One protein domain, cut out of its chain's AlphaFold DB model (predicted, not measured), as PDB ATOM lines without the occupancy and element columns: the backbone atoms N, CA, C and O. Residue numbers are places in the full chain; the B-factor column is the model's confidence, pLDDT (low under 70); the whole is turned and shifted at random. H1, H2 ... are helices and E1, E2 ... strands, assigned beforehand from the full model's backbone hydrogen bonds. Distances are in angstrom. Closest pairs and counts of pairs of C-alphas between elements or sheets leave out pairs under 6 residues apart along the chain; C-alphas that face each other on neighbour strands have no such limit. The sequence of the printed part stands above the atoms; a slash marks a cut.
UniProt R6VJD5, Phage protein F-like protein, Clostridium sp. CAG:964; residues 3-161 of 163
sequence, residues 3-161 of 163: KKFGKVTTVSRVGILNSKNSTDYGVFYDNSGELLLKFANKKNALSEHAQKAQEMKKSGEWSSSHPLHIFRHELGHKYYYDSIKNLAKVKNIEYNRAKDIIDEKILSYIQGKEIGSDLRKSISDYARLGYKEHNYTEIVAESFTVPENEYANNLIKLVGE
ATOM      1  N   LYS A   3     158.390 347.543 305.271       39.78
ATOM      2  CA  LYS A   3     158.597 348.847 304.606       39.78
ATOM      3  C   LYS A   3     159.237 348.779 303.204       39.78
ATOM      4  O   LYS A   3     159.213 349.785 302.512       39.78
ATOM      5  N   LYS A   4     159.843 347.650 302.806       48.06
ATOM      6  CA  LYS A   4     160.529 347.489 301.505       48.06
ATOM      7  C   LYS A   4     159.795 346.536 300.548       48.06
ATOM      8  O   LYS A   4     160.048 346.608 299.355       48.06
ATOM      9  N   PHE A   5     158.909 345.675 301.060       46.84
ATOM     10  CA  PHE A   5     158.296 344.575 300.298       46.84
ATOM     11  C   PHE A   5     156.779 344.404 300.552       46.84
ATOM     12  O   PHE A   5     156.237 343.345 300.270       46.84
ATOM     13  N   GLY A   6     156.078 345.371 301.156       53.09
ATOM     14  CA  GLY A   6     154.644 345.227 301.462       53.09
ATOM     15  C   GLY A   6     154.302 344.012 302.350       53.09
ATOM     16  O   GLY A   6     155.122 343.555 303.159       53.09
ATOM     17  N   LYS A   7     153.065 343.499 302.245       47.81
ATOM     18  CA  LYS A   7     152.572 342.337 303.010       47.81
ATOM     19  C   LYS A   7     152.896 341.021 302.288       47.81
ATOM     20  O   LYS A   7     152.066 340.480 301.567       47.81
ATOM     21  N   VAL A   8     154.090 340.488 302.530       52.22
ATOM     22  CA  VAL A   8     154.472 339.131 302.098       52.22
ATOM     23  C   VAL A   8     153.791 338.116 303.022       52.22
ATOM     24  O   VAL A   8     153.959 338.196 304.243       52.22
ATOM     25  N   THR A   9     152.993 337.189 302.483       58.44
ATOM     26  CA  THR A   9     152.422 336.105 303.303       58.44
ATOM     27  C   THR A   9     153.541 335.140 303.713       58.44
ATOM     28  O   THR A   9     154.572 335.059 303.050       58.44
ATOM     29  N   THR A  10     153.415 334.431 304.833       66.19
ATOM     30  CA  THR A  10     154.482 333.526 305.297       66.19
ATOM     31  C   THR A  10     154.673 332.375 304.299       66.19
ATOM     32  O   THR A  10     153.696 331.856 303.766       66.19
ATOM     33  N   VAL A  11     155.918 331.961 304.026       74.06
ATOM     34  CA  VAL A  11     156.179 330.672 303.355       74.06
ATOM     35  C   VAL A  11     155.655 329.568 304.275       74.06
ATOM     36  O   VAL A  11     156.094 329.483 305.420       74.06
ATOM     37  N   SER A  12     154.721 328.743 303.796       77.50
ATOM     38  CA  SER A  12     154.061 327.710 304.610       77.50
ATOM     39  C   SER A  12     155.052 326.652 305.091       77.50
ATOM     40  O   SER A  12     154.954 326.157 306.212       77.50
ATOM     41  N   ARG A  13     156.022 326.303 304.237       84.38
ATOM     42  CA  ARG A  13     157.069 325.320 304.525       84.38
ATOM     43  C   ARG A  13     158.272 325.528 303.613       84.38
ATOM     44  O   ARG A  13     158.099 325.749 302.418       84.38
ATOM     45  N   VAL A  14     159.476 325.367 304.162       86.00
ATOM     46  CA  VAL A  14     160.697 325.155 303.371       86.00
ATOM     47  C   VAL A  14     161.050 323.670 303.418       86.00
ATOM     48  O   VAL A  14     161.106 323.090 304.502       86.00
ATOM     49  N   GLY A  15     161.239 323.040 302.260       89.19
ATOM     50  CA  GLY A  15     161.425 321.593 302.147       89.19
ATOM     51  C   GLY A  15     162.508 321.174 301.158       89.19
ATOM     52  O   GLY A  15     163.240 321.991 300.601       89.19
ATOM     53  N   ILE A  16     162.617 319.862 300.953       90.38
ATOM     54  CA  ILE A  16     163.623 319.256 300.078       90.38
ATOM     55  C   ILE A  16     163.007 319.036 298.699       90.38
ATOM     56  O   ILE A  16     161.978 318.369 298.579       90.38
ATOM     57  N   LEU A  17     163.666 319.539 297.656       89.81
ATOM     58  CA  LEU A  17     163.299 319.227 296.279       89.81
ATOM     59  C   LEU A  17     163.804 317.821 295.918       89.81
ATOM     60  O   LEU A  17     164.958 317.629 295.532       89.81
ATOM     61  N   ASN A  18     162.927 316.829 296.069       76.62
ATOM     62  CA  ASN A  18     163.193 315.427 295.744       76.62
ATOM     63  C   ASN A  18     162.782 315.117 294.300       76.62
ATOM     64  O   ASN A  18     161.816 314.397 294.065       76.62
ATOM     65  N   SER A  19     163.511 315.643 293.319       65.88
ATOM     66  CA  SER A  19     163.319 315.231 291.928       65.88
ATOM     67  C   SER A  19     164.631 314.730 291.345       65.88
ATOM     68  O   SER A  19     165.593 315.479 291.189       65.88
ATOM     69  N   LYS A  20     164.672 313.425 291.048       59.28
ATOM     70  CA  LYS A  20     165.831 312.769 290.420       59.28
ATOM     71  C   LYS A  20     166.045 313.228 288.971       59.28
ATOM     72  O   LYS A  20     167.160 313.106 288.481       59.28
ATOM     73  N   ASN A  21     165.007 313.781 288.333       60.06
ATOM     74  CA  ASN A  21     164.997 314.131 286.908       60.06
ATOM     75  C   ASN A  21     164.796 315.632 286.639       60.06
ATOM     76  O   ASN A  21     164.856 316.040 285.485       60.06
ATOM     77  N   SER A  22     164.544 316.454 287.664       68.75
ATOM     78  CA  SER A  22     164.440 317.905 287.485       68.75
ATOM     79  C   SER A  22     165.830 318.543 287.471       68.75
ATOM     80  O   SER A  22     166.699 318.273 288.316       68.75
ATOM     81  N   THR A  23     166.018 319.409 286.482       75.25
ATOM     82  CA  THR A  23     167.154 320.325 286.366       75.25
ATOM     83  C   THR A  23     167.071 321.484 287.355       75.25
ATOM     84  O   THR A  23     168.077 322.159 287.569       75.25
ATOM     85  N   ASP A  24     165.918 321.675 287.993       84.62
ATOM     86  CA  ASP A  24     165.638 322.796 288.880       84.62
ATOM     87  C   ASP A  24     166.373 322.630 290.211       84.62
ATOM     88  O   ASP A  24     166.611 321.525 290.720       84.62
ATOM     89  N   TYR A  25     166.763 323.769 290.774       88.69
ATOM     90  CA  TYR A  25     167.455 323.847 292.058       88.69
ATOM     91  C   TYR A  25     166.549 324.360 293.176       88.69
ATOM     92  O   TYR A  25     166.857 324.150 294.353       88.69
ATOM     93  N   GLY A  26     165.430 324.975 292.810       92.44
ATOM     94  CA  GLY A  26     164.376 325.441 293.688       92.44
ATOM     95  C   GLY A  26     163.029 325.330 292.981       92.44
ATOM     96  O   GLY A  26     162.979 325.121 291.772       92.44
ATOM     97  N   VAL A  27     161.955 325.378 293.762       93.00
ATOM     98  CA  VAL A  27     160.599 325.599 293.255       93.00
ATOM     99  C   VAL A  27     159.738 326.196 294.362       93.00
ATOM    100  O   VAL A  27     159.765 325.729 295.507       93.00
ATOM    101  N   PHE A  28     158.943 327.202 294.016       93.75
ATOM    102  CA  PHE A  28     157.840 327.689 294.828       93.75
ATOM    103  C   PHE A  28     156.494 327.207 294.272       93.75
ATOM    104  O   PHE A  28     156.140 327.471 293.125       93.75
ATOM    105  N   TYR A  29     155.708 326.535 295.110       91.06
ATOM    106  CA  TYR A  29     154.354 326.101 294.777       91.06
ATOM    107  C   TYR A  29     153.321 327.069 295.346       91.06
ATOM    108  O   TYR A  29     153.001 327.021 296.533       91.06
ATOM    109  N   ASP A  30     152.737 327.905 294.489       89.19
ATOM    110  CA  ASP A  30     151.785 328.938 294.913       89.19
ATOM    111  C   ASP A  30     150.524 328.389 295.613       89.19
ATOM    112  O   ASP A  30     150.017 328.988 296.564       89.19
ATOM    113  N   ASN A  31     150.048 327.214 295.195       86.88
ATOM    114  CA  ASN A  31     148.851 326.588 295.764       86.88
ATOM    115  C   ASN A  31     149.056 326.092 297.205       86.88
ATOM    116  O   ASN A  31     148.119 326.113 297.998       86.88
ATOM    117  N   SER A  32     150.260 325.624 297.545       87.38
ATOM    118  CA  SER A  32     150.580 325.082 298.876       87.38
ATOM    119  C   SER A  32     151.405 326.047 299.738       87.38
ATOM    120  O   SER A  32     151.495 325.881 300.956       87.38
ATOM    121  N   GLY A  33     152.002 327.076 299.132       86.62
ATOM    122  CA  GLY A  33     152.948 327.983 299.779       86.62
ATOM    123  C   GLY A  33     154.277 327.314 300.139       86.62
ATOM    124  O   GLY A  33     154.991 327.804 301.017       86.62
ATOM    125  N   GLU A  34     154.599 326.181 299.514       91.00
ATOM    126  CA  GLU A  34     155.825 325.433 299.773       91.00
ATOM    127  C   GLU A  34     156.978 325.935 298.908       91.00
ATOM    128  O   GLU A  34     156.840 326.075 297.697       91.00
ATOM    129  N   LEU A  35     158.133 326.149 299.535       93.38
ATOM    130  CA  LEU A  35     159.392 326.454 298.865       93.38
ATOM    131  C   LEU A  35     160.320 325.253 299.035       93.38
ATOM    132  O   LEU A  35     160.769 324.955 300.144       93.38
ATOM    133  N   LEU A  36     160.605 324.531 297.958       93.19
ATOM    134  CA  LEU A  36     161.498 323.378 297.996       93.19
ATOM    135  C   LEU A  36     162.855 323.751 297.412       93.19
ATOM    136  O   LEU A  36     162.926 324.385 296.367       93.19
ATOM    137  N   LEU A  37     163.936 323.330 298.067       93.12
ATOM    138  CA  LEU A  37     165.303 323.553 297.601       93.12
ATOM    139  C   LEU A  37     166.027 322.224 297.409       93.12
ATOM    140  O   LEU A  37     165.951 321.310 298.241       93.12
ATOM    141  N   LYS A  38     166.793 322.123 296.327       90.62
ATOM    142  CA  LYS A  38     167.705 321.003 296.104       90.62
ATOM    143  C   LYS A  38     168.801 321.041 297.161       90.62
ATOM    144  O   LYS A  38     169.275 322.107 297.534       90.62
ATOM    145  N   PHE A  39     169.197 319.872 297.655       89.00
ATOM    146  CA  PHE A  39     170.216 319.718 298.702       89.00
ATOM    147  C   PHE A  39     169.868 320.304 300.076       89.00
ATOM    148  O   PHE A  39     170.730 320.270 300.947       89.00
ATOM    149  N   ALA A  40     168.634 320.759 300.329       87.56
ATOM    150  CA  ALA A  40     168.240 321.333 301.624       87.56
ATOM    151  C   ALA A  40     168.497 320.412 302.836       87.56
ATOM    152  O   ALA A  40     168.639 320.880 303.959       87.56
ATOM    153  N   ASN A  41     168.571 319.098 302.612       87.62
ATOM    154  CA  ASN A  41     168.872 318.084 303.622       87.62
ATOM    155  C   ASN A  41     170.367 317.797 303.829       87.62
ATOM    156  O   ASN A  41     170.716 317.006 304.706       87.62
ATOM    157  N   LYS A  42     171.258 318.366 303.015       88.25
ATOM    158  CA  LYS A  42     172.696 318.112 303.103       88.25
ATOM    159  C   LYS A  42     173.381 319.140 304.005       88.25
ATOM    160  O   LYS A  42     173.110 320.333 303.925       88.25
ATOM    161  N   LYS A  43     174.372 318.701 304.791       89.31
ATOM    162  CA  LYS A  43     175.204 319.603 305.616       89.31
ATOM    163  C   LYS A  43     175.985 320.630 304.786       89.31
ATOM    164  O   LYS A  43     176.257 321.720 305.271       89.31
ATOM    165  N   ASN A  44     176.336 320.291 303.546       90.25
ATOM    166  CA  ASN A  44     177.081 321.146 302.620       90.25
ATOM    167  C   ASN A  44     176.178 321.908 301.625       90.25
ATOM    168  O   ASN A  44     176.685 322.399 300.619       90.25
ATOM    169  N   ALA A  45     174.867 322.025 301.881       89.50
ATOM    170  CA  ALA A  45     173.902 322.641 300.959       89.50
ATOM    171  C   ALA A  45     174.332 324.026 300.448       89.50
ATOM    172  O   ALA A  45     174.290 324.284 299.248       89.50
ATOM    173  N   LEU A  46     174.802 324.898 301.348       90.50
ATOM    174  CA  LEU A  46     175.254 326.243 300.983       90.50
ATOM    175  C   LEU A  46     176.459 326.221 300.040       90.50
ATOM    176  O   LEU A  46     176.532 327.050 299.142       90.50
ATOM    177  N   SER A  47     177.389 325.280 300.217       92.88
ATOM    178  CA  SER A  47     178.549 325.138 299.330       92.88
ATOM    179  C   SER A  47     178.135 324.656 297.939       92.88
ATOM    180  O   SER A  47     178.616 325.198 296.949       92.88
ATOM    181  N   GLU A  48     177.201 323.705 297.858       92.75
ATOM    182  CA  GLU A  48     176.631 323.225 296.588       92.75
ATOM    183  C   GLU A  48     175.917 324.365 295.841       92.75
ATOM    184  O   GLU A  48     176.119 324.573 294.645       92.75
ATOM    185  N   HIS A  49     175.113 325.162 296.555       93.19
ATOM    186  CA  HIS A  49     174.440 326.333 295.982       93.19
ATOM    187  C   HIS A  49     175.425 327.430 295.579       93.19
ATOM    188  O   HIS A  49     175.230 328.058 294.543       93.19
ATOM    189  N   ALA A  50     176.490 327.649 296.355       94.50
ATOM    190  CA  ALA A  50     177.544 328.608 296.029       94.50
ATOM    191  C   ALA A  50     178.256 328.238 294.726       94.50
ATOM    192  O   ALA A  50     178.393 329.084 293.842       94.50
ATOM    193  N   GLN A  51     178.674 326.976 294.594       94.25
ATOM    194  CA  GLN A  51     179.306 326.476 293.379       94.25
ATOM    195  C   GLN A  51     178.372 326.665 292.184       94.25
ATOM    196  O   GLN A  51     178.770 327.243 291.172       94.25
ATOM    197  N   LYS A  52     177.103 326.269 292.328       92.69
ATOM    198  CA  LYS A  52     176.138 326.412 291.243       92.69
ATOM    199  C   LYS A  52     175.915 327.870 290.846       92.69
ATOM    200  O   LYS A  52     175.917 328.191 289.662       92.69
ATOM    201  N   ALA A  53     175.769 328.763 291.821       93.94
ATOM    202  CA  ALA A  53     175.567 330.181 291.553       93.94
ATOM    203  C   ALA A  53     176.767 330.807 290.826       93.94
ATOM    204  O   ALA A  53     176.582 331.643 289.943       93.94
ATOM    205  N   GLN A  54     177.997 330.386 291.137       95.56
ATOM    206  CA  GLN A  54     179.187 330.817 290.397       95.56
ATOM    207  C   GLN A  54     179.163 330.344 288.939       95.56
ATOM    208  O   GLN A  54     179.428 331.144 288.040       95.56
ATOM    209  N   GLU A  55     178.815 329.078 288.696       94.94
ATOM    210  CA  GLU A  55     178.697 328.511 287.345       94.94
ATOM    211  C   GLU A  55     177.659 329.270 286.506       94.94
ATOM    212  O   GLU A  55     177.980 329.753 285.419       94.94
ATOM    213  N   MET A  56     176.445 329.450 287.036       93.38
ATOM    214  CA  MET A  56     175.343 330.094 286.310       93.38
ATOM    215  C   MET A  56     175.552 331.604 286.139       93.38
ATOM    216  O   MET A  56     175.172 332.185 285.121       93.38
ATOM    217  N   LYS A  57     176.211 332.274 287.096       91.69
ATOM    218  CA  LYS A  57     176.595 333.682 286.923       91.69
ATOM    219  C   LYS A  57     177.628 333.841 285.809       91.69
ATOM    220  O   LYS A  57     177.572 334.820 285.068       91.69
ATOM    221  N   LYS A  58     178.561 332.892 285.679       92.62
ATOM    222  CA  LYS A  58     179.586 332.902 284.627       92.62
ATOM    223  C   LYS A  58     178.989 332.665 283.234       92.62
ATOM    224  O   LYS A  58     179.468 333.283 282.288       92.62
ATOM    225  N   SER A  59     177.956 331.824 283.100       90.12
ATOM    226  CA  SER A  59     177.220 331.668 281.830       90.12
ATOM    227  C   SER A  59     176.305 332.861 281.515       90.12
ATOM    228  O   SER A  59     175.951 333.093 280.356       90.12
ATOM    229  N   GLY A  60     175.968 333.660 282.532       86.44
ATOM    230  CA  GLY A  60     175.049 334.793 282.434       86.44
ATOM    231  C   GLY A  60     173.577 334.396 282.562       86.44
ATOM    232  O   GLY A  60     172.710 335.257 282.421       86.44
ATOM    233  N   GLU A  61     173.293 333.120 282.838       88.31
ATOM    234  CA  GLU A  61     171.941 332.628 283.112       88.31
ATOM    235  C   GLU A  61     171.370 333.273 284.372       88.31
ATOM    236  O   GLU A  61     170.225 333.715 284.365       88.31
ATOM    237  N   TRP A  62     172.180 333.380 285.427       91.25
ATOM    238  CA  TRP A  62     171.762 333.924 286.720       91.25
ATOM    239  C   TRP A  62     172.314 335.325 286.969       91.25
ATOM    240  O   TRP A  62     173.459 335.654 286.637       91.25
ATOM    241  N   SER A  63     171.522 336.143 287.656       84.25
ATOM    242  CA  SER A  63     171.888 337.517 288.016       84.25
ATOM    243  C   SER A  63     173.002 337.619 289.072       84.25
ATOM    244  O   SER A  63     173.698 338.635 289.150       84.25
ATOM    245  N   SER A  64     173.222 336.576 289.881       90.56
ATOM    246  CA  SER A  64     174.075 336.636 291.073       90.56
ATOM    247  C   SER A  64     174.769 335.308 291.361       90.56
ATOM    248  O   SER A  64     174.154 334.253 291.263       90.56
ATOM    249  N   SER A  65     176.034 335.374 291.790       93.31
ATOM    250  CA  SER A  65     176.813 334.227 292.277       93.31
ATOM    251  C   SER A  65     176.627 333.956 293.777       93.31
ATOM    252  O   SER A  65     177.357 333.157 294.365       93.31
ATOM    253  N   HIS A  66     175.675 334.630 294.429       94.00
ATOM    254  CA  HIS A  66     175.443 334.467 295.860       94.00
ATOM    255  C   HIS A  66     174.902 333.056 296.171       94.00
ATOM    256  O   HIS A  66     173.947 332.626 295.525       94.00
ATOM    257  N   PRO A  67     175.362 332.385 297.245       92.94
ATOM    258  CA  PRO A  67     174.862 331.059 297.650       92.94
ATOM    259  C   PRO A  67     173.361 330.979 297.973       92.94
ATOM    260  O   PRO A  67     172.833 329.904 298.208       92.94
ATOM    261  N   LEU A  68     172.674 332.121 298.028       93.69
ATOM    262  CA  LEU A  68     171.243 332.219 298.332       93.69
ATOM    263  C   LEU A  68     170.438 332.611 297.090       93.69
ATOM    264  O   LEU A  68     169.271 332.961 297.231       93.69
ATOM    265  N   HIS A  69     171.055 332.601 295.901       94.50
ATOM    266  CA  HIS A  69     170.410 332.970 294.645       94.50
ATOM    267  C   HIS A  69     169.094 332.210 294.473       94.50
ATOM    268  O   HIS A  69     168.045 332.833 294.417       94.50
ATOM    269  N   ILE A  70     169.148 330.877 294.517       94.44
ATOM    270  CA  ILE A  70     167.982 330.002 294.341       94.44
ATOM    271  C   ILE A  70     166.876 330.366 295.338       94.44
ATOM    272  O   ILE A  70     165.747 330.628 294.956       94.44
ATOM    273  N   PHE A  71     167.204 330.464 296.629       93.69
ATOM    274  CA  PHE A  71     166.209 330.806 297.646       93.69
ATOM    275  C   PHE A  71     165.563 332.178 297.403       93.69
ATOM    276  O   PHE A  71     164.356 332.329 297.555       93.69
ATOM    277  N   ARG A  72     166.355 333.185 297.018       94.94
ATOM    278  CA  ARG A  72     165.845 334.526 296.701       94.94
ATOM    279  C   ARG A  72     164.991 334.531 295.433       94.94
ATOM    280  O   ARG A  72     163.984 335.229 295.425       94.94
ATOM    281  N   HIS A  73     165.367 333.751 294.424       95.94
ATOM    282  CA  HIS A  73     164.606 333.565 293.193       95.94
ATOM    283  C   HIS A  73     163.206 333.015 293.506       95.94
ATOM    284  O   HIS A  73     162.206 333.662 293.202       95.94
ATOM    285  N   GLU A  74     163.126 331.920 294.272       95.56
ATOM    286  CA  GLU A  74     161.837 331.343 294.684       95.56
ATOM    287  C   GLU A  74     160.995 332.300 295.544       95.56
ATOM    288  O   GLU A  74     159.766 332.342 295.442       95.56
ATOM    289  N   LEU A  75     161.639 333.117 296.389       94.50
ATOM    290  CA  LEU A  75     160.937 334.170 297.126       94.50
ATOM    291  C   LEU A  75     160.368 335.257 296.207       94.50
ATOM    292  O   LEU A  75     159.329 335.828 296.536       94.50
ATOM    293  N   GLY A  76     161.011 335.549 295.078       95.12
ATOM    294  CA  GLY A  76     160.488 336.503 294.106       95.12
ATOM    295  C   GLY A  76     159.277 335.961 293.337       95.12
ATOM    296  O   GLY A  76     158.316 336.710 293.155       95.12
ATOM    297  N   HIS A  77     159.233 334.662 293.007       95.88
ATOM    298  CA  HIS A  77     158.001 334.027 292.508       95.88
ATOM    299  C   HIS A  77     156.856 334.172 293.503       95.88
ATOM    300  O   HIS A  77     155.768 334.638 293.161       95.88
ATOM    301  N   LYS A  78     157.121 333.833 294.767       94.00
ATOM    302  CA  LYS A  78     156.146 334.003 295.839       94.00
ATOM    303  C   LYS A  78     155.642 335.440 295.938       94.00
ATOM    304  O   LYS A  78     154.439 335.655 296.061       94.00
ATOM    305  N   TYR A  79     156.551 336.408 295.906       93.75
ATOM    306  CA  TYR A  79     156.205 337.819 295.979       93.75
ATOM    307  C   TYR A  79     155.278 338.242 294.835       93.75
ATOM    308  O   TYR A  79     154.262 338.883 295.081       93.75
ATOM    309  N   TYR A  80     155.581 337.823 293.604       95.81
ATOM    310  CA  TYR A  80     154.730 338.068 292.442       95.81
ATOM    311  C   TYR A  80     153.308 337.516 292.641       95.81
ATOM    312  O   TYR A  80     152.333 338.248 292.467       95.81
ATOM    313  N   TYR A  81     153.168 336.259 293.076       94.88
ATOM    314  CA  TYR A  81     151.849 335.659 293.297       94.88
ATOM    315  C   TYR A  81     151.085 336.287 294.469       94.88
ATOM    316  O   TYR A  81     149.877 336.522 294.363       94.88
ATOM    317  N   ASP A  82     151.771 336.612 295.568       92.88
ATOM    318  CA  ASP A  82     151.179 337.344 296.692       92.88
ATOM    319  C   ASP A  82     150.645 338.707 296.233       92.88
ATOM    320  O   ASP A  82     149.533 339.083 296.608       92.88
ATOM    321  N   SER A  83     151.390 339.429 295.390       93.44
ATOM    322  CA  SER A  83     150.944 340.703 294.821       93.44
ATOM    323  C   SER A  83     149.676 340.563 293.985       93.44
ATOM    324  O   SER A  83     148.758 341.364 294.154       93.44
ATOM    325  N   ILE A  84     149.560 339.520 293.155       95.12
ATOM    326  CA  ILE A  84     148.334 339.257 292.383       95.12
ATOM    327  C   ILE A  84     147.153 338.991 293.316       95.12
ATOM    328  O   ILE A  84     146.100 339.618 293.181       95.12
ATOM    329  N   LYS A  85     147.321 338.081 294.282       93.19
ATOM    330  CA  LYS A  85     146.264 337.707 295.235       93.19
ATOM    331  C   LYS A  85     145.795 338.904 296.055       93.19
ATOM    332  O   LYS A  85     144.596 339.086 296.269       93.19
ATOM    333  N   ASN A  86     146.733 339.728 296.511       92.19
ATOM    334  CA  ASN A  86     146.422 340.920 297.283       92.19
ATOM    335  C   ASN A  86     145.716 341.975 296.427       92.19
ATOM    336  O   ASN A  86     144.693 342.494 296.866       92.19
ATOM    337  N   LEU A  87     146.176 342.232 295.198       93.44
ATOM    338  CA  LEU A  87     145.514 343.162 294.284       93.44
ATOM    339  C   LEU A  87     144.081 342.715 293.958       93.44
ATOM    340  O   LEU A  87     143.151 343.517 294.060       93.44
ATOM    341  N   ALA A  88     143.894 341.431 293.633       94.44
ATOM    342  CA  ALA A  88     142.585 340.827 293.385       94.44
ATOM    343  C   ALA A  88     141.625 341.083 294.554       94.44
ATOM    344  O   ALA A  88     140.502 341.551 294.370       94.44
ATOM    345  N   LYS A  89     142.113 340.868 295.780       92.88
ATOM    346  CA  LYS A  89     141.354 341.113 297.006       92.88
ATOM    347  C   LYS A  89     141.046 342.596 297.231       92.88
ATOM    348  O   LYS A  89     139.906 342.932 297.528       92.88
ATOM    349  N   VAL A  90     142.045 343.474 297.132       92.06
ATOM    350  CA  VAL A  90     141.907 344.915 297.418       92.06
ATOM    351  C   VAL A  90     140.966 345.589 296.422       92.06
ATOM    352  O   VAL A  90     140.174 346.444 296.811       92.06
ATOM    353  N   LYS A  91     141.025 345.200 295.146       93.75
ATOM    354  CA  LYS A  91     140.184 345.768 294.082       93.75
ATOM    355  C   LYS A  91     138.865 345.021 293.882       93.75
ATOM    356  O   LYS A  91     138.055 345.481 293.085       93.75
ATOM    357  N   ASN A  92     138.652 343.904 294.583       95.75
ATOM    358  CA  ASN A  92     137.514 343.005 294.387       95.75
ATOM    359  C   ASN A  92     137.351 342.583 292.911       95.75
ATOM    360  O   ASN A  92     136.291 342.750 292.309       95.75
ATOM    361  N   ILE A  93     138.441 342.087 292.322       97.06
ATOM    362  CA  ILE A  93     138.511 341.608 290.935       97.06
ATOM    363  C   ILE A  93     139.024 340.169 290.890       97.06
ATOM    364  O   ILE A  93     139.698 339.703 291.808       97.06
ATOM    365  N   GLU A  94     138.752 339.483 289.783       97.94
ATOM    366  CA  GLU A  94     139.250 338.131 289.542       97.94
ATOM    367  C   GLU A  94     140.783 338.070 289.495       97.94
ATOM    368  O   GLU A  94     141.450 338.989 289.010       97.94
ATOM    369  N   TYR A  95     141.342 336.937 289.930       96.44
ATOM    370  CA  TYR A  95     142.790 336.699 289.969       96.44
ATOM    371  C   TYR A  95     143.468 336.967 288.618       96.44
ATOM    372  O   TYR A  95     144.467 337.679 288.559       96.44
ATOM    373  N   ASN A  96     142.900 336.450 287.523       97.62
ATOM    374  CA  ASN A  96     143.468 336.640 286.186       97.62
ATOM    375  C   ASN A  96     143.481 338.119 285.786       97.62
ATOM    376  O   ASN A  96     144.465 338.589 285.228       97.62
ATOM    377  N   ARG A  97     142.446 338.884 286.160       98.00
ATOM    378  CA  ARG A  97     142.421 340.323 285.887       98.00
ATOM    379  C   ARG A  97     143.486 341.069 286.690       98.00
ATOM    380  O   ARG A  97     144.114 341.979 286.158       98.00
ATOM    381  N   ALA A  98     143.705 340.693 287.949       96.81
ATOM    382  CA  ALA A  98     144.792 341.245 288.756       96.81
ATOM    383  C   ALA A  98     146.175 340.887 288.182       96.81
ATOM    384  O   ALA A  98     147.067 341.734 288.168       96.81
ATOM    385  N   LYS A  99     146.339 339.663 287.665       97.38
ATOM    386  CA  LYS A  99     147.559 339.225 286.982       97.38
ATOM    387  C   LYS A  99     147.834 340.069 285.743       97.38
ATOM    388  O   LYS A  99     148.938 340.588 285.628       97.38
ATOM    389  N   ASP A 100     146.834 340.271 284.887       97.88
ATOM    390  CA  ASP A 100     146.973 341.098 283.682       97.88
ATOM    391  C   ASP A 100     147.442 342.517 284.026       97.88
ATOM    392  O   ASP A 100     148.333 343.045 283.373       97.88
ATOM    393  N   ILE A 101     146.897 343.119 285.092       97.06
ATOM    394  CA  ILE A 101     147.298 344.458 285.551       97.06
ATOM    395  C   ILE A 101     148.767 344.478 286.001       97.06
ATOM    396  O   ILE A 101     149.501 345.413 285.679       97.06
ATOM    397  N   ILE A 102     149.212 343.480 286.768       96.69
ATOM    398  CA  ILE A 102     150.605 343.406 287.235       96.69
ATOM    399  C   ILE A 102     151.562 343.163 286.065       96.69
ATOM    400  O   ILE A 102     152.599 343.822 285.977       96.69
ATOM    401  N   ASP A 103     151.208 342.265 285.153       97.88
ATOM    402  CA  ASP A 103     152.006 341.968 283.965       97.88
ATOM    403  C   ASP A 103     152.113 343.187 283.045       97.88
ATOM    404  O   ASP A 103     153.207 343.530 282.597       97.88
ATOM    405  N   GLU A 104     151.003 343.898 282.827       96.94
ATOM    406  CA  GLU A 104     150.963 345.137 282.048       96.94
ATOM    407  C   GLU A 104     151.848 346.221 282.672       96.94
ATOM    408  O   GLU A 104     152.574 346.910 281.953       96.94
ATOM    409  N   LYS A 105     151.870 346.346 284.005       96.00
ATOM    410  CA  LYS A 105     152.789 347.265 284.697       96.00
ATOM    411  C   LYS A 105     154.248 346.918 284.430       96.00
ATOM    412  O   LYS A 105     155.023 347.804 284.068       96.00
ATOM    413  N   ILE A 106     154.626 345.649 284.597       97.56
ATOM    414  CA  ILE A 106     155.997 345.179 284.356       97.56
ATOM    415  C   ILE A 106     156.393 345.447 282.899       97.56
ATOM    416  O   ILE A 106     157.453 346.021 282.640       97.56
ATOM    417  N   LEU A 107     155.522 345.091 281.953       97.56
ATOM    418  CA  LEU A 107     155.717 345.320 280.524       97.56
ATOM    419  C   LEU A 107     155.907 346.809 280.210       97.56
ATOM    420  O   LEU A 107     156.898 347.177 279.579       97.56
ATOM    421  N   SER A 108     155.003 347.659 280.696       97.12
ATOM    422  CA  SER A 108     155.030 349.109 280.469       97.12
ATOM    423  C   SER A 108     156.288 349.748 281.045       97.12
ATOM    424  O   SER A 108     156.889 350.612 280.413       97.12
ATOM    425  N   TYR A 109     156.728 349.304 282.226       96.81
ATOM    426  CA  TYR A 109     157.978 349.761 282.823       96.81
ATOM    427  C   TYR A 109     159.186 349.399 281.955       96.81
ATOM    428  O   TYR A 109     160.014 350.261 281.659       96.81
ATOM    429  N   ILE A 110     159.283 348.139 281.522       96.94
ATOM    430  CA  ILE A 110     160.400 347.660 280.695       96.94
ATOM    431  C   ILE A 110     160.445 348.399 279.355       96.94
ATOM    432  O   ILE A 110     161.523 348.813 278.926       96.94
ATOM    433  N   GLN A 111     159.290 348.589 278.714       96.06
ATOM    434  CA  GLN A 111     159.176 349.313 277.448       96.06
ATOM    435  C   GLN A 111     159.479 350.803 277.619       96.06
ATOM    436  O   GLN A 111     160.276 351.347 276.865       96.06
ATOM    437  N   GLY A 112     158.921 351.448 278.645       96.19
ATOM    438  CA  GLY A 112     159.137 352.870 278.921       96.19
ATOM    439  C   GLY A 112     160.563 353.211 279.362       96.19
ATOM    440  O   GLY A 112     160.986 354.356 279.238       96.19
ATOM    441  N   LYS A 113     161.316 352.232 279.875       95.25
ATOM    442  CA  LYS A 113     162.755 352.359 280.149       95.25
ATOM    443  C   LYS A 113     163.637 351.894 278.992       95.25
ATOM    444  O   LYS A 113     164.851 352.013 279.105       95.25
ATOM    445  N   GLU A 114     163.044 351.351 277.930       94.38
ATOM    446  CA  GLU A 114     163.736 350.800 276.760       94.38
ATOM    447  C   GLU A 114     164.780 349.718 277.110       94.38
ATOM    448  O   GLU A 114     165.748 349.504 276.388       94.38
ATOM    449  N   ILE A 115     164.577 348.982 278.212       93.75
ATOM    450  CA  ILE A 115     165.564 348.007 278.721       93.75
ATOM    451  C   ILE A 115     165.338 346.573 278.238       93.75
ATOM    452  O   ILE A 115     166.094 345.685 278.625       93.75
ATOM    453  N   GLY A 116     164.321 346.306 277.414       89.62
ATOM    454  CA  GLY A 116     163.937 344.939 277.030       89.62
ATOM    455  C   GLY A 116     165.087 344.107 276.440       89.62
ATOM    456  O   GLY A 116     165.262 342.943 276.802       89.62
ATOM    457  N   SER A 117     165.921 344.707 275.583       82.75
ATOM    458  CA  SER A 117     167.118 344.063 275.017       82.75
ATOM    459  C   SER A 117     168.278 343.939 276.006       82.75
ATOM    460  O   SER A 117     169.102 343.031 275.874       82.75
ATOM    461  N   ASP A 118     168.339 344.816 277.008       89.19
ATOM    462  CA  ASP A 118     169.416 344.872 277.997       89.19
ATOM    463  C   ASP A 118     169.095 344.135 279.301       89.19
ATOM    464  O   ASP A 118     169.987 343.974 280.131       89.19
ATOM    465  N   LEU A 119     167.887 343.580 279.465       92.06
ATOM    466  CA  LEU A 119     167.508 342.772 280.633       92.06
ATOM    467  C   LEU A 119     168.517 341.660 280.944       92.06
ATOM    468  O   LEU A 119     168.789 341.406 282.113       92.06
ATOM    469  N   ARG A 120     169.141 341.060 279.919       92.38
ATOM    470  CA  ARG A 120     170.193 340.050 280.113       92.38
ATOM    471  C   ARG A 120     171.414 340.597 280.847       92.38
ATOM    472  O   ARG A 120     171.997 339.896 281.665       92.38
ATOM    473  N   LYS A 121     171.827 341.826 280.532       87.44
ATOM    474  CA  LYS A 121     172.981 342.482 281.164       87.44
ATOM    475  C   LYS A 121     172.601 343.096 282.508       87.44
ATOM    476  O   LYS A 121     173.388 343.040 283.447       87.44
ATOM    477  N   SER A 122     171.412 343.687 282.577       87.75
ATOM    478  CA  SER A 122     170.930 344.440 283.731       87.75
ATOM    479  C   SER A 122     170.445 343.542 284.864       87.75
ATOM    480  O   SER A 122     170.644 343.882 286.025       87.75
ATOM    481  N   ILE A 123     169.820 342.407 284.544       93.38
ATOM    482  CA  ILE A 123     169.256 341.474 285.521       93.38
ATOM    483  C   ILE A 123     169.828 340.076 285.263       93.38
ATOM    484  O   ILE A 123     170.757 339.677 285.964       93.38
ATOM    485  N   SER A 124     169.334 339.353 284.255       94.81
ATOM    486  CA  SER A 124     169.813 338.011 283.886       94.81
ATOM    487  C   SER A 124     169.197 337.501 282.585       94.81
ATOM    488  O   SER A 124     168.237 338.081 282.064       94.81
ATOM    489  N   ASP A 125     169.730 336.401 282.039       94.81
ATOM    490  CA  ASP A 125     169.124 335.770 280.863       94.81
ATOM    491  C   ASP A 125     167.719 335.226 281.151       94.81
ATOM    492  O   ASP A 125     166.846 335.368 280.296       94.81
ATOM    493  N   TYR A 126     167.465 334.722 282.365       93.81
ATOM    494  CA  TYR A 126     166.120 334.336 282.811       93.81
ATOM    495  C   TYR A 126     165.138 335.515 282.767       93.81
ATOM    496  O   TYR A 126     164.048 335.382 282.216       93.81
ATOM    497  N   ALA A 127     165.537 336.711 283.220       96.19
ATOM    498  CA  ALA A 127     164.694 337.903 283.098       96.19
ATOM    499  C   ALA A 127     164.434 338.294 281.628       96.19
ATOM    500  O   ALA A 127     163.321 338.673 281.261       96.19
ATOM    501  N   ARG A 128     165.443 338.178 280.753       96.44
ATOM    502  CA  ARG A 128     165.280 338.436 279.310       96.44
ATOM    503  C   ARG A 128     164.330 337.424 278.659       96.44
ATOM    504  O   ARG A 128     163.509 337.813 277.829       96.44
ATOM    505  N   LEU A 129     164.458 336.140 278.990       95.19
ATOM    506  CA  LEU A 129     163.569 335.084 278.500       95.19
ATOM    507  C   LEU A 129     162.145 335.297 279.011       95.19
ATOM    508  O   LEU A 129     161.227 335.306 278.200       95.19
ATOM    509  N   GLY A 130     161.979 335.613 280.298       96.38
ATOM    510  CA  GLY A 130     160.689 335.969 280.886       96.38
ATOM    511  C   GLY A 130     160.004 337.120 280.152       96.38
ATOM    512  O   GLY A 130     158.818 337.043 279.850       96.38
ATOM    513  N   TYR A 131     160.756 338.151 279.760       96.81
ATOM    514  CA  TYR A 131     160.223 339.230 278.926       96.81
ATOM    515  C   TYR A 131     159.803 338.755 277.528       96.81
ATOM    516  O   TYR A 131     158.714 339.088 277.068       96.81
ATOM    517  N   LYS A 132     160.645 337.962 276.854       95.88
ATOM    518  CA  LYS A 132     160.383 337.449 275.498       95.88
ATOM    519  C   LYS A 132     159.184 336.495 275.449       95.88
ATOM    520  O   LYS A 132     158.476 336.461 274.449       95.88
ATOM    521  N   GLU A 133     158.996 335.703 276.495       96.56
ATOM    522  CA  GLU A 133     157.990 334.640 276.578       96.56
ATOM    523  C   GLU A 133     156.743 335.066 277.361       96.56
ATOM    524  O   GLU A 133     155.854 334.251 277.588       96.56
ATOM    525  N   HIS A 134     156.662 336.337 277.775       96.00
ATOM    526  CA  HIS A 134     155.594 336.866 278.631       96.00
ATOM    527  C   HIS A 134     155.454 336.124 279.978       96.00
ATOM    528  O   HIS A 134     154.395 336.122 280.606       96.00
ATOM    529  N   ASN A 135     156.545 335.519 280.454       96.38
ATOM    530  CA  ASN A 135     156.654 334.903 281.770       96.38
ATOM    531  C   ASN A 135     157.222 335.914 282.784       96.38
ATOM    532  O   ASN A 135     158.372 335.841 283.218       96.38
ATOM    533  N   TYR A 136     156.405 336.906 283.145       97.06
ATOM    534  CA  TYR A 136     156.830 338.038 283.975       97.06
ATOM    535  C   TYR A 136     157.204 337.662 285.417       97.06
ATOM    536  O   TYR A 136     157.924 338.421 286.069       97.06
ATOM    537  N   THR A 137     156.785 336.489 285.911       96.94
ATOM    538  CA  THR A 137     157.191 336.029 287.248       96.94
ATOM    539  C   THR A 137     158.699 335.778 287.335       96.94
ATOM    540  O   THR A 137     159.296 336.122 288.351       96.94
ATOM    541  N   GLU A 138     159.343 335.323 286.255       96.69
ATOM    542  CA  GLU A 138     160.805 335.142 286.181       96.69
ATOM    543  C   GLU A 138     161.554 336.467 286.309       96.69
ATOM    544  O   GLU A 138     162.596 336.557 286.955       96.69
ATOM    545  N   ILE A 139     161.003 337.540 285.732       97.38
ATOM    546  CA  ILE A 139     161.601 338.876 285.820       97.38
ATOM    547  C   ILE A 139     161.617 339.345 287.278       97.38
ATOM    548  O   ILE A 139     162.615 339.894 287.753       97.38
ATOM    549  N   VAL A 140     160.522 339.115 288.005       96.81
ATOM    550  CA  VAL A 140     160.421 339.455 289.430       96.81
ATOM    551  C   VAL A 140     161.312 338.538 290.271       96.81
ATOM    552  O   VAL A 140     162.042 339.038 291.127       96.81
ATOM    553  N   ALA A 141     161.319 337.231 290.001       96.62
ATOM    554  CA  ALA A 141     162.182 336.249 290.658       96.62
ATOM    555  C   ALA A 141     163.664 336.634 290.561       96.62
ATOM    556  O   ALA A 141     164.359 336.771 291.573       96.62
ATOM    557  N   GLU A 142     164.129 336.950 289.358       96.38
ATOM    558  CA  GLU A 142     165.502 337.387 289.116       96.38
ATOM    559  C   GLU A 142     165.796 338.795 289.651       96.38
ATOM    560  O   GLU A 142     166.932 339.117 289.992       96.38
ATOM    561  N   SER A 143     164.785 339.645 289.814       96.25
ATOM    562  CA  SER A 143     164.978 340.939 290.474       96.25
ATOM    563  C   SER A 143     165.314 340.773 291.963       96.25
ATOM    564  O   SER A 143     166.141 341.509 292.509       96.25
ATOM    565  N   PHE A 144     164.736 339.769 292.636       95.12
ATOM    566  CA  PHE A 144     165.002 339.480 294.052       95.12
ATOM    567  C   PHE A 144     166.434 339.003 294.323       95.12
ATOM    568  O   PHE A 144     166.932 339.106 295.452       95.12
ATOM    569  N   THR A 145     167.123 338.493 293.305       94.94
ATOM    570  CA  THR A 145     168.489 337.983 293.430       94.94
ATOM    571  C   THR A 145     169.547 339.092 293.300       94.94
ATOM    572  O   THR A 145     170.667 338.912 293.798       94.94
ATOM    573  N   VAL A 146     169.177 340.274 292.781       93.50
ATOM    574  CA  VAL A 146     170.016 341.489 292.651       93.50
ATOM    575  C   VAL A 146     169.308 342.772 293.140       93.50
ATOM    576  O   VAL A 146     169.154 343.730 292.388       93.50
ATOM    577  N   PRO A 147     168.924 342.871 294.427       84.81
ATOM    578  CA  PRO A 147     168.085 343.970 294.930       84.81
ATOM    579  C   PRO A 147     168.750 345.362 294.941       84.81
ATOM    580  O   PRO A 147     168.059 346.356 295.188       84.81
ATOM    581  N   GLU A 148     170.067 345.427 294.726       89.00
ATOM    582  CA  GLU A 148     170.847 346.669 294.583       89.00
ATOM    583  C   GLU A 148     170.828 347.214 293.144       89.00
ATOM    584  O   GLU A 148     171.184 348.366 292.916       89.00
ATOM    585  N   ASN A 149     170.420 346.405 292.157       94.06
ATOM    586  CA  ASN A 149     170.248 346.879 290.788       94.06
ATOM    587  C   ASN A 149     169.017 347.792 290.708       94.06
ATOM    588  O   ASN A 149     167.942 347.432 291.186       94.06
ATOM    589  N   GLU A 150     169.165 348.963 290.089       94.81
ATOM    590  CA  GLU A 150     168.106 349.974 290.030       94.81
ATOM    591  C   GLU A 150     166.833 349.455 289.344       94.81
ATOM    592  O   GLU A 150     165.733 349.621 289.876       94.81
ATOM    593  N   TYR A 151     166.965 348.781 288.198       94.81
ATOM    594  CA  TYR A 151     165.821 348.231 287.470       94.81
ATOM    595  C   TYR A 151     165.129 347.130 288.271       94.81
ATOM    596  O   TYR A 151     163.910 347.162 288.421       94.81
ATOM    597  N   ALA A 152     165.899 346.206 288.852       95.19
ATOM    598  CA  ALA A 152     165.365 345.158 289.717       95.19
ATOM    599  C   ALA A 152     164.609 345.745 290.921       95.19
ATOM    600  O   ALA A 152     163.494 345.336 291.235       95.19
ATOM    601  N   ASN A 153     165.188 346.750 291.579       94.38
ATOM    602  CA  ASN A 153     164.581 347.409 292.731       94.38
ATOM    603  C   ASN A 153     163.254 348.093 292.375       94.38
ATOM    604  O   ASN A 153     162.275 347.974 293.113       94.38
ATOM    605  N   ASN A 154     163.224 348.787 291.239       94.75
ATOM    606  CA  ASN A 154     162.030 349.458 290.737       94.75
ATOM    607  C   ASN A 154     160.939 348.458 290.341       94.75
ATOM    608  O   ASN A 154     159.786 348.669 290.696       94.75
ATOM    609  N   LEU A 155     161.294 347.345 289.691       95.06
ATOM    610  CA  LEU A 155     160.356 346.265 289.364       95.06
ATOM    611  C   LEU A 155     159.730 345.651 290.623       95.06
ATOM    612  O   LEU A 155     158.516 345.472 290.684       95.06
ATOM    613  N   ILE A 156     160.532 345.391 291.662       94.00
ATOM    614  CA  ILE A 156     160.030 344.880 292.947       94.00
ATOM    615  C   ILE A 156     159.027 345.861 293.567       94.00
ATOM    616  O   ILE A 156     157.963 345.441 294.024       94.00
ATOM    617  N   LYS A 157     159.347 347.161 293.581       91.94
ATOM    618  CA  LYS A 157     158.456 348.202 294.114       91.94
ATOM    619  C   LYS A 157     157.160 348.295 293.317       91.94
ATOM    620  O   LYS A 157     156.098 348.195 293.915       91.94
ATOM    621  N   LEU A 158     157.251 348.367 291.993       91.88
ATOM    622  CA  LEU A 158     156.112 348.463 291.080       91.88
ATOM    623  C   LEU A 158     155.082 347.345 291.302       91.88
ATOM    624  O   LEU A 158     153.875 347.582 291.302       91.88
ATOM    625  N   VAL A 159     155.564 346.121 291.526       90.44
ATOM    626  CA  VAL A 159     154.722 344.945 291.800       90.44
ATOM    627  C   VAL A 159     154.121 344.980 293.213       90.44
ATOM    628  O   VAL A 159     153.080 344.371 293.456       90.44
ATOM    629  N   GLY A 160     154.738 345.697 294.153       82.69
ATOM    630  CA  GLY A 160     154.265 345.846 295.535       82.69
ATOM    631  C   GLY A 160     153.446 347.102 295.826       82.69
ATOM    632  O   GLY A 160     152.890 347.205 296.912       82.69
ATOM    633  N   GLU A 161     153.376 348.062 294.902       68.19
ATOM    634  CA  GLU A 161     152.807 349.405 295.120       68.19
ATOM    635  C   GLU A 161     151.284 349.438 295.357       68.19
ATOM    636  O   GLU A 161     150.759 350.468 295.767       68.19
TER     637      GLU A 161
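This is residues 3 to 161 of the 163 residues of the protein "Phage protein F-like protein" of Clostridium sp. CAG:964 (UniProt R6VJD5). One long helix, H2, runs between a small three-stranded sheet and a cluster of helices: the sheet packs along its first half, while H6, H3 and H7 pack on it from the other side, with H5 beside H6. H1 meets the first end of H2 nearly at a right angle, and H3 folds back from its last end. The printed part has 159 residues with three named strands followed by seven named helices, and is mostly helix. The sheet is mixed, in the order E1, E3, E2. The whole is compact, with a radius of gyration of the C-alphas of 15.5 A, and spans 45 by 34 by 31 A.

In the sheet, E3, residues 34 to 37, is the inner strand. E1, residues 13 to 16, is parallel to E3, with N 15 and O 35 within hydrogen-bond range at 2.9 A. E2, residues 26 to 29, is antiparallel to E3 and forms a hairpin with it; N 36 and O 27 are 2.9 A apart. The hub H2, residues 69 to 91, is on one face of this sheet, making two layers, a helix over a sheet. It lies over E2 at a height over the sheet of 9.8 A and runs along the strands, at 10 degrees to E2 on the local plane. H6, residues 136 to 145, touches H2 at a steep tilt of 51 degrees, opposite ways; their closest C-alphas, of Gly 76 and Ala 141, are 3.9 A apart. H5, residues 125 to 132, forms a helical hairpin with H6, and its closest C-alphas to H6 are Ala 127 and Ile 139, 4.2 A. H4, residues 119 to 122, touches H5 only at the corner, Leu 119 to Arg 128, 5.1 A between C-alphas. H7, residues 150 to 160, touches H6, the closest C-alphas being those of Ser 143 and Ala 152, 4.3 A. H3, residues 95 to 112, touches H7 at a shallow tilt of 25 degrees, opposite ways, the C-alphas of Ile 102 and Val 159 being closest at 6.3 A. H1, residues 45 to 59, only just touches H2, with 3 pairs of C-alphas within 8 A, about perpendicular at 86 degrees. Every O i to N i+4 pair is within range in H1, H2, H3, H5 and H7, 5 of 6 in H6, and H4 is too short for one.

E1 begins at C-alpha 13 (157.069, 325.320, 304.525). H2 measures 32.8 A, H3 25.5 A and H1 21.4 A. H7 ends at C-alpha 160 (154.265, 345.846, 295.535).

The C-alphas farthest apart, of Asn 44 and Asn 92, are 45.9 A apart. The printed part has no cut and no long link. Confidence is under 70 at residues 3 to 10, 19 to 22 and 161.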